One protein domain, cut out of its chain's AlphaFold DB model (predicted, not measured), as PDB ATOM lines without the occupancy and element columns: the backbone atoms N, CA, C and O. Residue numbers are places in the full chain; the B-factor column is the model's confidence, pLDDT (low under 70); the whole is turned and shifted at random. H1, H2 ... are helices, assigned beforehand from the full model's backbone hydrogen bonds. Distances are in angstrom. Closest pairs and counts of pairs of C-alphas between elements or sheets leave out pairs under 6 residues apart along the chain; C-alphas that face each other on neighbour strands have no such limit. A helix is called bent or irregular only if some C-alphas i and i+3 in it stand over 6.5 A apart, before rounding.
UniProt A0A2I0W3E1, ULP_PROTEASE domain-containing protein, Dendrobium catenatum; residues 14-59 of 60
ATOM      1  N   CYS A  14     256.468 276.182 188.268       95.75
ATOM      2  CA  CYS A  14     257.350 275.061 188.628       95.75
ATOM      3  C   CYS A  14     258.282 274.641 187.493       95.75
ATOM      4  O   CYS A  14     259.469 274.407 187.724       95.75
ATOM      5  N   GLY A  15     257.775 274.611 186.258       96.75
ATOM      6  CA  GLY A  15     258.586 274.319 185.080       96.75
ATOM      7  C   GLY A  15     259.686 275.358 184.856       96.75
ATOM      8  O   GLY A  15     260.824 274.996 184.571       96.75
ATOM      9  N   MET A  16     259.383 276.642 185.065       97.12
ATOM     10  CA  MET A  16     260.369 277.713 184.911       97.12
ATOM     11  C   MET A  16     261.433 277.688 186.003       97.12
ATOM     12  O   MET A  16     262.608 277.879 185.697       97.12
ATOM     13  N   PHE A  17     261.064 277.392 187.252       96.50
ATOM     14  CA  PHE A  17     262.041 277.180 188.322       96.50
ATOM     15  C   PHE A  17     262.992 276.026 187.994       96.50
ATOM     16  O   PHE A  17     264.200 276.177 188.158       96.50
ATOM     17  N   VAL A  18     262.483 274.910 187.455       96.56
ATOM     18  CA  VAL A  18     263.327 273.799 186.984       96.56
ATOM     19  C   VAL A  18     264.312 274.258 185.908       96.56
ATOM     20  O   VAL A  18     265.503 273.966 186.021       96.56
ATOM     21  N   CYS A  19     263.857 275.021 184.910       96.69
ATOM     22  CA  CYS A  19     264.741 275.584 183.887       96.69
ATOM     23  C   CYS A  19     265.824 276.491 184.490       96.69
ATOM     24  O   CYS A  19     266.993 276.352 184.134       96.69
ATOM     25  N   LYS A  20     265.468 277.370 185.437       95.25
ATOM     26  CA  LYS A  20     266.434 278.254 186.103       95.25
ATOM     27  C   LYS A  20     267.439 277.482 186.954       95.25
ATOM     28  O   LYS A  20     268.623 277.789 186.884       95.25
ATOM     29  N   TYR A  21     267.023 276.440 187.682       94.94
ATOM     30  CA  TYR A  21     267.970 275.579 188.398       94.94
ATOM     31  C   TYR A  21     268.980 274.936 187.451       94.94
ATOM     32  O   TYR A  21     270.175 274.960 187.733       94.94
ATOM     33  N   MET A  22     268.513 274.370 186.332       94.94
ATOM     34  CA  MET A  22     269.395 273.739 185.346       94.94
ATOM     35  C   MET A  22     270.375 274.746 184.750       94.94
ATOM     36  O   MET A  22     271.567 274.463 184.678       94.94
ATOM     37  N   GLU A  23     269.890 275.926 184.369       94.38
ATOM     38  CA  GLU A  23     270.729 277.003 183.853       94.38
ATOM     39  C   GLU A  23     271.824 277.398 184.857       94.38
ATOM     40  O   GLU A  23     272.998 277.427 184.496       94.38
ATOM     41  N   THR A  24     271.467 277.627 186.125       93.62
ATOM     42  CA  THR A  24     272.426 277.990 187.179       93.62
ATOM     43  C   THR A  24     273.452 276.882 187.424       93.62
ATOM     44  O   THR A  24     274.643 277.164 187.525       93.62
ATOM     45  N   VAL A  25     273.028 275.616 187.463       92.88
ATOM     46  CA  VAL A  25     273.946 274.479 187.647       92.88
ATOM     47  C   VAL A  25     274.926 274.328 186.483       92.88
ATOM     48  O   VAL A  25     276.071 273.946 186.698       92.88
ATOM     49  N   ILE A  26     274.504 274.638 185.256       94.12
ATOM     50  CA  ILE A  26     275.375 274.577 184.076       94.12
ATOM     51  C   ILE A  26     276.350 275.761 184.041       94.12
ATOM     52  O   ILE A  26     277.501 275.595 183.640       94.12
ATOM     53  N   GLN A  27     275.900 276.957 184.426       92.69
ATOM     54  CA  GLN A  27     276.690 278.187 184.313       92.69
ATOM     55  C   GLN A  27     277.740 278.345 185.419       92.69
ATOM     56  O   GLN A  27     278.783 278.955 185.180       92.69
ATOM     57  N   TYR A  28     277.486 277.820 186.621       90.75
ATOM     58  CA  TYR A  28     278.305 278.105 187.797       90.75
ATOM     59  C   TYR A  28     278.841 276.827 188.450       90.75
ATOM     60  O   TYR A  28     278.088 275.934 188.824       90.75
ATOM     61  N   ASN A  29     280.160 276.776 188.669       82.62
ATOM     62  CA  ASN A  29     280.818 275.658 189.362       82.62
ATOM     63  C   ASN A  29     280.568 275.653 190.883       82.62
ATOM     64  O   ASN A  29     280.566 274.590 191.493       82.62
ATOM     65  N   ASN A  30     280.369 276.830 191.487       85.94
ATOM     66  CA  ASN A  30     279.989 277.016 192.889       85.94
ATOM     67  C   ASN A  30     278.793 277.967 192.935       85.94
ATOM     68  O   ASN A  30     278.877 279.075 192.407       85.94
ATOM     69  N   ILE A  31     277.697 277.532 193.552       89.19
ATOM     70  CA  ILE A  31     276.420 278.251 193.532       89.19
ATOM     71  C   ILE A  31     276.080 278.714 194.944       89.19
ATOM     72  O   ILE A  31     275.893 277.896 195.845       89.19
ATOM     73  N   GLU A  32     275.947 280.023 195.114       89.19
ATOM     74  CA  GLU A  32     275.402 280.635 196.323       89.19
ATOM     75  C   GLU A  32     273.915 280.926 196.103       89.19
ATOM     76  O   GLU A  32     273.525 281.963 195.564       89.19
ATOM     77  N   TRP A  33     273.069 279.975 196.501       88.56
ATOM     78  CA  TRP A  33     271.626 280.016 196.248       88.56
ATOM     79  C   TRP A  33     270.911 281.226 196.871       88.56
ATOM     80  O   TRP A  33     269.934 281.709 196.304       88.56
ATOM     81  N   ASP A  34     271.458 281.793 197.949       83.44
ATOM     82  CA  ASP A  34     270.958 283.010 198.601       83.44
ATOM     83  C   ASP A  34     270.895 284.236 197.675       83.44
ATOM     84  O   ASP A  34     270.035 285.105 197.835       83.44
ATOM     85  N   MET A  35     271.766 284.310 196.665       80.31
ATOM     86  CA  MET A  35     271.766 285.418 195.703       80.31
ATOM     87  C   MET A  35     270.609 285.340 194.693       80.31
ATOM     88  O   MET A  35     270.367 286.279 193.934       80.31
ATOM     89  N   HIS A  36     269.872 284.229 194.680       77.25
ATOM     90  CA  HIS A  36     268.846 283.918 193.690       77.25
ATOM     91  C   HIS A  36     267.409 284.016 194.236       77.25
ATOM     92  O   HIS A  36     266.455 283.662 193.546       77.25
ATOM     93  N   ASN A  37     267.223 284.578 195.435       78.38
ATOM     94  CA  ASN A  37     265.918 284.684 196.106       78.38
ATOM     95  C   ASN A  37     264.857 285.501 195.337       78.38
ATOM     96  O   ASN A  37     263.665 285.349 195.578       78.38
ATOM     97  N   ASN A  38     265.261 286.325 194.366       84.38
ATOM     98  CA  ASN A  38     264.354 287.164 193.573       84.38
ATOM     99  C   ASN A  38     263.856 286.493 192.280       84.38
ATOM    100  O   ASN A  38     263.429 287.170 191.346       84.38
ATOM    101  N   TRP A  39     263.946 285.169 192.155       93.31
ATOM    102  CA  TRP A  39     263.488 284.489 190.941       93.31
ATOM    103  C   TRP A  39     261.992 284.653 190.702       93.31
ATOM    104  O   TRP A  39     261.592 284.973 189.584       93.31
ATOM    105  N   GLN A  40     261.169 284.501 191.742       94.69
ATOM    106  CA  GLN A  40     259.714 284.564 191.606       94.69
ATOM    107  C   GLN A  40     259.236 285.905 191.026       94.69
ATOM    108  O   GLN A  40     258.378 285.925 190.142       94.69
ATOM    109  N   SER A  41     259.828 287.016 191.466       94.88
ATOM    110  CA  SER A  41     259.518 288.364 190.977       94.88
ATOM    111  C   SER A  41     259.958 288.600 189.526       94.88
ATOM    112  O   SER A  41     259.401 289.469 188.858       94.88
ATOM    113  N   ASN A  42     260.879 287.788 188.999       95.62
ATOM    114  CA  ASN A  42     261.364 287.859 187.619       95.62
ATOM    115  C   ASN A  42     260.736 286.811 186.677       95.62
ATOM    116  O   ASN A  42     261.057 286.791 185.489       95.62
ATOM    117  N   MET A  43     259.807 285.967 187.147       95.69
ATOM    118  CA  MET A  43     259.254 284.867 186.335       95.69
ATOM    119  C   MET A  43     258.570 285.328 185.045       95.69
ATOM    120  O   MET A  43     258.632 284.632 184.034       95.69
ATOM    121  N   ALA A  44     257.951 286.513 185.034       96.62
ATOM    122  CA  ALA A  44     257.369 287.065 183.811       96.62
ATOM    123  C   ALA A  44     258.427 287.309 182.721       96.62
ATOM    124  O   ALA A  44     258.197 286.955 181.564       96.62
ATOM    125  N   LEU A  45     259.588 287.850 183.102       96.81
ATOM    126  CA  LEU A  45     260.713 288.064 182.198       96.81
ATOM    127  C   LEU A  45     261.300 286.726 181.742       96.81
ATOM    128  O   LEU A  45     261.409 286.493 180.543       96.81
ATOM    129  N   PHE A  46     261.578 285.811 182.673       96.31
ATOM    130  CA  PHE A  46     262.164 284.513 182.334       96.31
ATOM    131  C   PHE A  46     261.277 283.693 181.390       96.31
ATOM    132  O   PHE A  46     261.786 283.042 180.482       96.31
ATOM    133  N   ARG A  47     259.945 283.745 181.548       97.38
ATOM    134  CA  ARG A  47     259.013 283.113 180.598       97.38
ATOM    135  C   ARG A  47     259.116 283.728 179.203       97.38
ATOM    136  O   ARG A  47     259.091 282.992 178.220       97.38
ATOM    137  N   ALA A  48     259.226 285.054 179.110       97.88
ATOM    138  CA  ALA A  48     259.366 285.745 177.832       97.88
ATOM    139  C   ALA A  48     260.697 285.400 177.145       97.88
ATOM    140  O   ALA A  48     260.704 285.076 175.959       97.88
ATOM    141  N   GLU A  49     261.802 285.395 177.894       97.00
ATOM    142  CA  GLU A  49     263.128 285.006 177.400       97.00
ATOM    143  C   GLU A  49     263.149 283.553 176.921       97.00
ATOM    144  O   GLU A  49     263.634 283.265 175.827       97.00
ATOM    145  N   PHE A  50     262.557 282.638 177.694       96.00
ATOM    146  CA  PHE A  50     262.463 281.227 177.329       96.00
ATOM    147  C   PHE A  50     261.639 281.016 176.052       96.00
ATOM    148  O   PHE A  50     262.075 280.314 175.137       96.00
ATOM    149  N   ALA A  51     260.477 281.668 175.944       96.19
ATOM    150  CA  ALA A  51     259.650 281.612 174.741       96.19
ATOM    151  C   ALA A  51     260.383 282.184 173.516       96.19
ATOM    152  O   ALA A  51     260.339 281.587 172.439       96.19
ATOM    153  N   TYR A  52     261.093 283.305 173.680       96.31
ATOM    154  CA  TYR A  52     261.890 283.911 172.617       96.31
ATOM    155  C   TYR A  52     263.038 282.996 172.168       96.31
ATOM    156  O   TYR A  52     263.228 282.788 170.970       96.31
ATOM    157  N   ALA A  53     263.750 282.372 173.109       94.81
ATOM    158  CA  ALA A  53     264.807 281.414 172.803       94.81
ATOM    159  C   ALA A  53     264.278 280.200 172.020       94.81
ATOM    160  O   ALA A  53     264.908 279.773 171.052       94.81
ATOM    161  N   ILE A  54     263.107 279.660 172.384       95.06
ATOM    162  CA  ILE A  54     262.452 278.593 171.608       95.06
ATOM    163  C   ILE A  54     262.116 279.085 170.201       95.06
ATOM    164  O   ILE A  54     262.434 278.405 169.224       95.06
ATOM    165  N   PHE A  55     261.497 280.260 170.086       95.00
ATOM    166  CA  PHE A  55     261.098 280.840 168.807       95.00
ATOM    167  C   PHE A  55     262.291 280.995 167.854       95.00
ATOM    168  O   PHE A  55     262.248 280.481 166.735       95.00
ATOM    169  N   CYS A  56     263.385 281.606 168.316       93.88
ATOM    170  CA  CYS A  56     264.605 281.793 167.529       93.88
ATOM    171  C   CYS A  56     265.292 280.479 167.137       93.88
ATOM    172  O   CYS A  56     265.916 280.413 166.085       93.88
ATOM    173  N   ASN A  57     265.187 279.429 167.955       92.06
ATOM    174  CA  ASN A  57     265.755 278.120 167.620       92.06
ATOM    175  C   ASN A  57     264.867 277.292 166.678       92.06
ATOM    176  O   ASN A  57     265.356 276.359 166.037       92.06
ATOM    177  N   THR A  58     263.572 277.608 166.612       88.19
ATOM    178  CA  THR A  58     262.582 276.859 165.824       88.19
ATOM    179  C   THR A  58     262.404 277.444 164.425       88.19
ATOM    180  O   THR A  58     262.229 276.689 163.470       88.19
ATOM    181  N   ILE A  59     262.473 278.769 164.279       72.38
ATOM    182  CA  ILE A  59     262.464 279.425 162.970       72.38
ATOM    183  C   ILE A  59     263.910 279.533 162.483       72.38
ATOM    184  O   ILE A  59     264.648 280.418 162.911       72.38
TER     185      ILE A  59
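What this domain is: This is residues 14 to 59 of the 60 residues of the protein "ULP_PROTEASE domain-containing protein" of Dendrobium catenatum (UniProt A0A2I0W3E1). A long, kinked helix, H3, is met at about a right angle by the first turn of H1, and the chain loops from the far end of H1 through short H2 back to the start of H3. Residues 25 to 31 and 51 to 59 stick out. The 46 printed residues, all helix by class, hold H1, H2 and H3 in that order, and no named strand. The whole is only just loose, close to compact, with a radius of gyration of the C-alphas of 11.8 A, and only just elongated, spanning 36 by 23 by 14 A.

How they stand to each other: H1, residues 14 to 27, touches H3, residues 39 to 58, with residues 16 to 17 alone, about perpendicular at 78 degrees; the closest C-alphas, of Met 16 and Arg 47, are 7.0 A apart. H2, residues 33 to 36, is near H1, and H2 and H3 meet only through their link. Every O i to N i+4 pair is within hydrogen-bond range in H1, 14 of 16 in H3; H2 is too short for one.

Where its parts are: H1 begins at C-alpha 14 (257.350, 275.061, 188.628) and is 20.1 A long; H2 is 5.4 A. H3, 26.3 A, ends at C-alpha 58 (262.582, 276.859, 165.824); it kinks by 40 degrees near residue 46 and is irregular, with C-alphas 41 and 44 7.6 A apart.

The domain as a whole: The C-alphas farthest apart, of Asp 34 and Ile 59, are 36.8 A apart. The printed part has no cut, both links are tight, and no printed residue is under 70 in pLDDT.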